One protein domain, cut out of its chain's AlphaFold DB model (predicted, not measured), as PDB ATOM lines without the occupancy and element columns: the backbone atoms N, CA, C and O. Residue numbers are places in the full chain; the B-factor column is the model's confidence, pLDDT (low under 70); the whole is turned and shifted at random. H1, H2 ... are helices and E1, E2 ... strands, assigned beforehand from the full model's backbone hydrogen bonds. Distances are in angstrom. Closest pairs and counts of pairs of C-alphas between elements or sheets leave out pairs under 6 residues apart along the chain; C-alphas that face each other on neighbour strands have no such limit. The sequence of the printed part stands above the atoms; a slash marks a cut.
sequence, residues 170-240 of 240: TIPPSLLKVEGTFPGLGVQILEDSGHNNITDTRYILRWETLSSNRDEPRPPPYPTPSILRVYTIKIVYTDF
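What this domain is: This is residues 170 to 240 of the 240 residues of the protein "Hypothetical protein" of Adineta steineri (UniProt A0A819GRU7). With little regular structure, this is a narrow, strongly twisted sheet of three strands, E2 in the middle, and a short helix, H1, grazing it. Residues 212 to 217 stick out. The 71 printed residues run H1, E1, E2, E3, 27 of them in named elements, mostly strand; the antiparallel sheet E1 - E2 - E3 is a meander, each strand the neighbour of the one before. It is loose, radius of gyration of the C-alphas 15.5 A, a rod spanning 48 by 23 by 21 A.

Where its parts are: H1, residues 173 to 176, begins at C-alpha 173 (205.039, 228.889, 389.176). E1 is residues 185 to 191, 19.7 A; E2, 201 to 210, 29.1 A; E3, 229 to 234, ends at C-alpha 234 (204.190, 242.578, 388.123).

How they stand to each other: H1, too short for an O i to N i+4 pair, only grazes the sheet with residues 175 to 176; its closest C-alpha pair with E1 is Leu 176 and Val 187, 6.0 A. Hairpin E1 and E2 stands at 153 degrees, N 188 and O 207 2.8 A apart; hairpin E2 and E3 at 143 degrees, N 204 and O 231 2.9 A.

The domain as a whole: The farthest C-alphas, Pro 220 and Phe 240, are 49.6 A apart. The printed part has no cut. E2 to E3 is a long link. Residues 170, 194 to 200 and 235 to 240 have pLDDT under 70.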
ATOM      1  N   THR A 170     209.788 235.596 392.256       68.06
ATOM      2  CA  THR A 170     210.237 236.325 391.071       68.06
ATOM      3  C   THR A 170     209.457 235.855 389.849       68.06
ATOM      4  O   THR A 170     209.005 236.683 389.061       68.06
ATOM      5  N   ILE A 171     209.260 234.544 389.688       78.56
ATOM      6  CA  ILE A 171     208.608 233.933 388.524       78.56
ATOM      7  C   ILE A 171     207.349 233.186 388.985       78.56
ATOM      8  O   ILE A 171     207.468 232.278 389.809       78.56
ATOM      9  N   PRO A 172     206.161 233.501 388.430       82.62
ATOM     10  CA  PRO A 172     204.949 232.740 388.703       82.62
ATOM     11  C   PRO A 172     205.155 231.241 388.420       82.62
ATOM     12  O   PRO A 172     205.587 230.898 387.314       82.62
ATOM     13  N   PRO A 173     204.809 230.329 389.350       83.06
ATOM     14  CA  PRO A 173     205.039 228.889 389.176       83.06
ATOM     15  C   PRO A 173     204.426 228.301 387.899       83.06
ATOM     16  O   PRO A 173     204.973 227.364 387.319       83.06
ATOM     17  N   SER A 174     203.321 228.875 387.415       88.50
ATOM     18  CA  SER A 174     202.685 228.480 386.154       88.50
ATOM     19  C   SER A 174     203.609 228.626 384.941       88.50
ATOM     20  O   SER A 174     203.520 227.822 384.018       88.50
ATOM     21  N   LEU A 175     204.530 229.595 384.954       90.88
ATOM     22  CA  LEU A 175     205.488 229.815 383.869       90.88
ATOM     23  C   LEU A 175     206.637 228.804 383.875       90.88
ATOM     24  O   LEU A 175     207.316 228.667 382.863       90.88
ATOM     25  N   LEU A 176     206.839 228.069 384.969       90.25
ATOM     26  CA  LEU A 176     207.854 227.014 385.071       90.25
ATOM     27  C   LEU A 176     207.354 225.656 384.560       90.25
ATOM     28  O   LEU A 176     208.135 224.711 384.449       90.25
ATOM     29  N   LYS A 177     206.062 225.539 384.238       92.62
ATOM     30  CA  LYS A 177     205.485 224.318 383.679       92.62
ATOM     31  C   LYS A 177     205.890 224.166 382.212       92.62
ATOM     32  O   LYS A 177     205.763 225.113 381.442       92.62
ATOM     33  N   VAL A 178     206.344 222.973 381.834       94.88
ATOM     34  CA  VAL A 178     206.607 222.596 380.435       94.88
ATOM     35  C   VAL A 178     205.272 222.377 379.714       94.88
ATOM     36  O   VAL A 178     204.394 221.680 380.226       94.88
ATOM     37  N   GLU A 179     205.110 223.002 378.552       94.25
ATOM     38  CA  GLU A 179     203.931 222.922 377.686       94.25
ATOM     39  C   GLU A 179     204.101 221.871 376.582       94.25
ATOM     40  O   GLU A 179     203.126 221.228 376.191       94.25
ATOM     41  N   GLY A 180     205.321 221.693 376.068       92.19
ATOM     42  CA  GLY A 180     205.632 220.707 375.041       92.19
ATOM     43  C   GLY A 180     205.612 219.266 375.557       92.19
ATOM     44  O   GLY A 180     205.787 218.990 376.741       92.19
ATOM     45  N   THR A 181     205.426 218.317 374.641       94.88
ATOM     46  CA  THR A 181     205.345 216.879 374.959       94.88
ATOM     47  C   THR A 181     206.639 216.114 374.675       94.88
ATOM     48  O   THR A 181     206.731 214.927 374.985       94.88
ATOM     49  N   PHE A 182     207.645 216.764 374.080       95.88
ATOM     50  CA  PHE A 182     208.901 216.105 373.732       95.88
ATOM     51  C   PHE A 182     209.721 215.779 375.002       95.88
ATOM     52  O   PHE A 182     209.941 216.672 375.828       95.88
ATOM     53  N   PRO A 183     210.206 214.532 375.181       94.06
ATOM     54  CA  PRO A 183     210.958 214.141 376.371       94.06
ATOM     55  C   PRO A 183     212.212 214.990 376.605       94.06
ATOM     56  O   PRO A 183     213.043 215.162 375.716       94.06
ATOM     57  N   GLY A 184     212.372 215.483 377.834       92.56
ATOM     58  CA  GLY A 184     213.543 216.263 378.242       92.56
ATOM     59  C   GLY A 184     213.470 217.759 377.928       92.56
ATOM     60  O   GLY A 184     214.462 218.455 378.147       92.56
ATOM     61  N   LEU A 185     212.332 218.265 377.434       95.00
ATOM     62  CA  LEU A 185     212.099 219.708 377.370       95.00
ATOM     63  C   LEU A 185     212.160 220.325 378.770       95.00
ATOM     64  O   LEU A 185     211.587 219.806 379.727       95.00
ATOM     65  N   GLY A 186     212.841 221.460 378.859       94.12
ATOM     66  CA  GLY A 186     212.889 222.316 380.030       94.12
ATOM     67  C   GLY A 186     212.523 223.747 379.662       94.12
ATOM     68  O   GLY A 186     212.808 224.213 378.555       94.12
ATOM     69  N   VAL A 187     211.900 224.445 380.608       94.56
ATOM     70  CA  VAL A 187     211.613 225.872 380.481       94.56
ATOM     71  C   VAL A 187     212.911 226.663 380.634       94.56
ATOM     72  O   VAL A 187     213.652 226.485 381.598       94.56
ATOM     73  N   GLN A 188     213.149 227.564 379.693       92.81
ATOM     74  CA  GLN A 188     214.202 228.567 379.720       92.81
ATOM     75  C   GLN A 188     213.578 229.933 379.987       92.81
ATOM     76  O   GLN A 188     212.534 230.261 379.416       92.81
ATOM     77  N   ILE A 189     214.208 230.718 380.861       90.56
ATOM     78  CA  ILE A 189     213.771 232.075 381.201       90.56
ATOM     79  C   ILE A 189     214.973 233.010 381.167       90.56
ATOM     80  O   ILE A 189     216.023 232.699 381.727       90.56
ATOM     81  N   LEU A 190     214.797 234.170 380.539       87.38
ATOM     82  CA  LEU A 190     215.741 235.279 380.574       87.38
ATOM     83  C   LEU A 190     215.017 236.534 381.065       87.38
ATOM     84  O   LEU A 190     213.931 236.854 380.585       87.38
ATOM     85  N   GLU A 191     215.604 237.228 382.030       81.06
ATOM     86  CA  GLU A 191     215.090 238.508 382.526       81.06
ATOM     87  C   GLU A 191     215.576 239.659 381.637       81.06
ATOM     88  O   GLU A 191     216.610 239.542 380.972       81.06
ATOM     89  N   ASP A 192     214.832 240.763 381.599       78.25
ATOM     90  CA  ASP A 192     215.273 241.956 380.879       78.25
ATOM     91  C   ASP A 192     216.534 242.604 381.492       78.25
ATOM     92  O   ASP A 192     216.936 242.341 382.626       78.25
ATOM     93  N   SER A 193     217.183 243.471 380.710       70.44
ATOM     94  CA  SER A 193     218.310 244.302 381.155       70.44
ATOM     95  C   SER A 193     217.864 245.613 381.820       70.44
ATOM     96  O   SER A 193     218.660 246.548 381.953       70.44
ATOM     97  N   GLY A 194     216.575 245.740 382.130       62.88
ATOM     98  CA  GLY A 194     215.945 246.938 382.648       62.88
ATOM     99  C   GLY A 194     216.439 247.258 384.053       62.88
ATOM    100  O   GLY A 194     216.343 246.464 384.985       62.88
ATOM    101  N   HIS A 195     216.946 248.475 384.223       54.66
ATOM    102  CA  HIS A 195     217.081 249.090 385.537       54.66
ATOM    103  C   HIS A 195     215.708 249.693 385.832       54.66
ATOM    104  O   HIS A 195     215.417 250.785 385.349       54.66
ATOM    105  N   ASN A 196     214.808 248.937 386.465       48.41
ATOM    106  CA  ASN A 196     213.395 249.318 386.544       48.41
ATOM    107  C   ASN A 196     213.190 250.653 387.281       48.41
ATOM    108  O   ASN A 196     213.055 250.696 388.498       48.41
ATOM    109  N   ASN A 197     213.096 251.729 386.497       42.62
ATOM    110  CA  ASN A 197     212.540 253.032 386.866       42.62
ATOM    111  C   ASN A 197     211.060 253.151 386.440       42.62
ATOM    112  O   ASN A 197     210.511 254.250 386.400       42.62
ATOM    113  N   ILE A 198     210.402 252.033 386.101       44.59
ATOM    114  CA  ILE A 198     208.977 251.981 385.757       44.59
ATOM    115  C   ILE A 198     208.291 250.971 386.690       44.59
ATOM    116  O   ILE A 198     208.425 249.764 386.525       44.59
ATOM    117  N   THR A 199     207.609 251.507 387.707       58.25
ATOM    118  CA  THR A 199     206.494 250.925 388.487       58.25
ATOM    119  C   THR A 199     206.367 249.395 388.478       58.25
ATOM    120  O   THR A 199     205.729 248.849 387.579       58.25
ATOM    121  N   ASP A 200     206.913 248.710 389.490       67.31
ATOM    122  CA  ASP A 200     206.638 247.309 389.876       67.31
ATOM    123  C   ASP A 200     206.540 246.272 388.747       67.31
ATOM    124  O   ASP A 200     205.896 245.239 388.910       67.31
ATOM    125  N   THR A 201     207.144 246.521 387.589       74.38
ATOM    126  CA  THR A 201     206.920 245.720 386.388       74.38
ATOM    127  C   THR A 201     208.248 245.417 385.721       74.38
ATOM    128  O   THR A 201     209.092 246.294 385.573       74.38
ATOM    129  N   ARG A 202     208.425 244.163 385.315       79.25
ATOM    130  CA  ARG A 202     209.593 243.667 384.582       79.25
ATOM    131  C   ARG A 202     209.145 242.776 383.432       79.25
ATOM    132  O   ARG A 202     208.050 242.219 383.469       79.25
ATOM    133  N   TYR A 203     210.000 242.586 382.450       86.69
ATOM    134  CA  TYR A 203     209.799 241.672 381.344       86.69
ATOM    135  C   TYR A 203     210.645 240.417 381.530       86.69
ATOM    136  O   TYR A 203     211.780 240.453 382.012       86.69
ATOM    137  N   ILE A 204     210.076 239.288 381.124       89.62
ATOM    138  CA  ILE A 204     210.809 238.034 380.993       89.62
ATOM    139  C   ILE A 204     210.552 237.427 379.622       89.62
ATOM    140  O   ILE A 204     209.447 237.494 379.087       89.62
ATOM    141  N   LEU A 205     211.578 236.800 379.076       93.94
ATOM    142  CA  LEU A 205     211.523 235.979 377.883       93.94
ATOM    143  C   LEU A 205     211.465 234.514 378.319       93.94
ATOM    144  O   LEU A 205     212.314 234.083 379.093       93.94
ATOM    145  N   ARG A 206     210.487 233.748 377.838       94.94
ATOM    146  CA  ARG A 206     210.291 232.325 378.155       94.94
ATOM    147  C   ARG A 206     210.242 231.495 376.875       94.94
ATOM    148  O   ARG A 206     209.510 231.849 375.951       94.94
ATOM    149  N   TRP A 207     210.953 230.372 376.840       95.94
ATOM    150  CA  TRP A 207     210.872 229.372 375.767       95.94
ATOM    151  C   TRP A 207     211.179 227.965 376.291       95.94
ATOM    152  O   TRP A 207     211.522 227.807 377.459       95.94
ATOM    153  N   GLU A 208     211.032 226.932 375.459       96.56
ATOM    154  CA  GLU A 208     211.293 225.538 375.851       96.56
ATOM    155  C   GLU A 208     212.332 224.894 374.941       96.56
ATOM    156  O   GLU A 208     212.202 224.927 373.715       96.56
ATOM    157  N   THR A 209     213.361 224.293 375.535       94.56
ATOM    158  CA  THR A 209     214.416 223.573 374.811       94.56
ATOM    159  C   THR A 209     214.870 222.358 375.597       94.56
ATOM    160  O   THR A 209     214.639 222.248 376.799       94.56
ATOM    161  N   LEU A 210     215.575 221.451 374.924       93.12
ATOM    162  CA  LEU A 210     216.373 220.444 375.615       93.12
ATOM    163  C   LEU A 210     217.510 221.119 376.395       93.12
ATOM    164  O   LEU A 210     217.917 222.241 376.079       93.12
ATOM    165  N   SER A 211     218.025 220.423 377.406       88.25
ATOM    166  CA  SER A 211     219.195 220.862 378.168       88.25
ATOM    167  C   SER A 211     220.456 220.936 377.300       88.25
ATOM    168  O   SER A 211     220.496 220.444 376.167       88.25
ATOM    169  N   SER A 212     221.519 221.521 377.840       85.69
ATOM    170  CA  SER A 212     222.846 221.478 377.224       85.69
ATOM    171  C   SER A 212     223.309 220.036 376.987       85.69
ATOM    172  O   SER A 212     223.018 219.141 377.781       85.69
ATOM    173  N   ASN A 213     224.039 219.810 375.893       88.25
ATOM    174  CA  ASN A 213     224.526 218.486 375.487       88.25
ATOM    175  C   ASN A 213     226.052 218.456 375.312       88.25
ATOM    176  O   ASN A 213     226.537 217.834 374.381       88.25
ATOM    177  N   ARG A 214     226.812 219.178 376.151       84.44
ATOM    178  CA  ARG A 214     228.281 219.311 376.015       84.44
ATOM    179  C   ARG A 214     228.736 219.750 374.616       84.44
ATOM    180  O   ARG A 214     229.777 219.323 374.142       84.44
ATOM    181  N   ASP A 215     227.936 220.594 373.972       85.44
ATOM    182  CA  ASP A 215     228.157 221.075 372.601       85.44
ATOM    183  C   ASP A 215     228.165 219.961 371.532       85.44
ATOM    184  O   ASP A 215     228.575 220.182 370.397       85.44
ATOM    185  N   GLU A 216     227.635 218.782 371.868       87.56
ATOM    186  CA  GLU A 216     227.450 217.664 370.946       87.56
ATOM    187  C   GLU A 216     226.082 217.733 370.249       87.56
ATOM    188  O   GLU A 216     225.072 218.107 370.873       87.56
ATOM    189  N   PRO A 217     225.986 217.302 368.978       91.06
ATOM    190  CA  PRO A 217     224.704 217.164 368.306       91.06
ATOM    191  C   PRO A 217     223.836 216.119 369.011       91.06
ATOM    192  O   PRO A 217     224.313 215.119 369.549       91.06
ATOM    193  N   ARG A 218     222.519 216.331 368.982       91.62
ATOM    194  CA  ARG A 218     221.555 215.327 369.442       91.62
ATOM    195  C   ARG A 218     221.153 214.435 368.263       91.62
ATOM    196  O   ARG A 218     220.947 214.959 367.163       91.62
ATOM    197  N   PRO A 219     221.027 213.110 368.447       92.38
ATOM    198  CA  PRO A 219     220.422 212.269 367.425       92.38
ATOM    199  C   PRO A 219     218.921 212.592 367.303       92.38
ATOM    200  O   PRO A 219     218.308 212.998 368.294       92.38
ATOM    201  N   PRO A 220     218.316 212.421 366.113       93.00
ATOM    202  CA  PRO A 220     216.869 212.535 365.954       93.00
ATOM    203  C   PRO A 220     216.128 211.477 366.801       93.00
ATOM    204  O   PRO A 220     216.691 210.415 367.084       93.00
ATOM    205  N   PRO A 221     214.854 211.717 367.174       94.00
ATOM    206  CA  PRO A 221     214.011 212.839 366.751       94.00
ATOM    207  C   PRO A 221     214.324 214.157 367.477       94.00
ATOM    208  O   PRO A 221     214.891 214.164 368.565       94.00
ATOM    209  N   TYR A 222     213.923 215.279 366.875       93.50
ATOM    210  CA  TYR A 222     214.062 216.620 367.454       93.50
ATOM    211  C   TYR A 222     212.720 217.136 367.984       93.50
ATOM    212  O   TYR A 222     211.677 216.769 367.433       93.50
ATOM    213  N   PRO A 223     212.715 217.999 369.021       93.81
ATOM    214  CA  PRO A 223     211.502 218.698 369.417       93.81
ATOM    215  C   PRO A 223     211.007 219.579 368.265       93.81
ATOM    216  O   PRO A 223     211.795 220.124 367.489       93.81
ATOM    217  N   THR A 224     209.692 219.748 368.169       92.88
ATOM    218  CA  THR A 224     209.108 220.768 367.293       92.88
ATOM    219  C   THR A 224     209.520 222.167 367.766       92.88
ATOM    220  O   THR A 224     209.838 222.333 368.948       92.88
ATOM    221  N   PRO A 225     209.478 223.192 366.897       92.00
ATOM    222  CA  PRO A 225     209.727 224.569 367.313       92.00
ATOM    223  C   PRO A 225     208.862 224.961 368.520       92.00
ATOM    224  O   PRO A 225     207.653 224.718 368.522       92.00
ATOM    225  N   SER A 226     209.475 225.559 369.542       91.06
ATOM    226  CA  SER A 226     208.772 226.124 370.694       91.06
ATOM    227  C   SER A 226     208.550 227.626 370.500       91.06
ATOM    228  O   SER A 226     209.284 228.294 369.771       91.06
ATOM    229  N   ILE A 227     207.510 228.171 371.134       93.12
ATOM    230  CA  ILE A 227     207.214 229.605 371.054       93.12
ATOM    231  C   ILE A 227     208.097 230.352 372.054       93.12
ATOM    232  O   ILE A 227     208.042 230.098 373.258       93.12
ATOM    233  N   LEU A 228     208.844 231.328 371.547       95.38
ATOM    234  CA  LEU A 228     209.519 232.338 372.349       95.38
ATOM    235  C   LEU A 228     208.502 233.416 372.757       95.38
ATOM    236  O   LEU A 228     207.984 234.133 371.902       95.38
ATOM    237  N   ARG A 229     208.179 233.515 374.050       95.81
ATOM    238  CA  ARG A 229     207.156 234.434 374.577       95.81
ATOM    239  C   ARG A 229     207.770 235.477 375.498       95.81
ATOM    240  O   ARG A 229     208.538 235.132 376.389       95.81
ATOM    241  N   VAL A 230     207.375 236.735 375.323       94.19
ATOM    242  CA  VAL A 230     207.664 237.808 376.282       94.19
ATOM    243  C   VAL A 230     206.470 237.955 377.217       94.19
ATOM    244  O   VAL A 230     205.337 238.090 376.758       94.19
ATOM    245  N   TYR A 231     206.723 237.935 378.520       91.56
ATOM    246  CA  TYR A 231     205.734 238.214 379.555       91.56
ATOM    247  C   TYR A 231     206.084 239.508 380.270       91.56
ATOM    248  O   TYR A 231     207.250 239.777 380.550       91.56
ATOM    249  N   THR A 232     205.053 240.257 380.631       88.81
ATOM    250  CA  THR A 232     205.139 241.346 381.597       88.81
ATOM    251  C   THR A 232     204.770 240.789 382.971       88.81
ATOM    252  O   THR A 232     203.689 240.234 383.149       88.81
ATOM    253  N   ILE A 233     205.679 240.902 383.934       84.56
ATOM    254  CA  ILE A 233     205.535 240.401 385.301       84.56
ATOM    255  C   ILE A 233     205.424 241.590 386.242       84.56
ATOM    256  O   ILE A 233     206.330 242.423 386.294       84.56
ATOM    257  N   LYS A 234     204.337 241.639 387.014       78.94
ATOM    258  CA  LYS A 234     204.190 242.578 388.123       78.94
ATOM    259  C   LYS A 234     204.828 241.982 389.377       78.94
ATOM    260  O   LYS A 234     204.468 240.880 389.783       78.94
ATOM    261  N   ILE A 235     205.773 242.696 389.971       69.25
ATOM    262  CA  ILE A 235     206.391 242.337 391.245       69.25
ATOM    263  C   ILE A 235     205.392 242.680 392.350       69.25
ATOM    264  O   ILE A 235     204.918 243.810 392.438       69.25
ATOM    265  N   VAL A 236     205.062 241.695 393.181       67.12
ATOM    266  CA  VAL A 236     204.257 241.894 394.387       67.12
ATOM    267  C   VAL A 236     205.177 241.670 395.576       67.12
ATOM    268  O   VAL A 236     205.770 240.600 395.708       67.12
ATOM    269  N   TYR A 237     205.326 242.688 396.414       56.34
ATOM    270  CA  TYR A 237     205.992 242.551 397.702       56.34
ATOM    271  C   TYR A 237     204.938 242.089 398.707       56.34
ATOM    272  O   TYR A 237     203.924 242.758 398.893       56.34
ATOM    273  N   THR A 238     205.131 240.912 399.291       49.91
ATOM    274  CA  THR A 238     204.347 240.467 400.444       49.91
ATOM    275  C   THR A 238     205.153 240.791 401.691       49.91
ATOM    276  O   THR A 238     206.213 240.197 401.893       49.91
ATOM    277  N   ASP A 239     204.672 241.741 402.489       39.62
ATOM    278  CA  ASP A 239     205.203 241.977 403.830       39.62
ATOM    279  C   ASP A 239     204.955 240.717 404.677       39.62
ATOM    280  O   ASP A 239     203.836 240.193 404.696       39.62
ATOM    281  N   PHE A 240     205.998 240.219 405.343       39.22
ATOM    282  CA  PHE A 240     205.918 239.149 406.340       39.22
ATOM    283  C   PHE A 240     206.488 239.639 407.666       39.22
ATOM    284  O   PHE A 240     207.609 240.197 407.644       39.22
TER     285      PHE A 240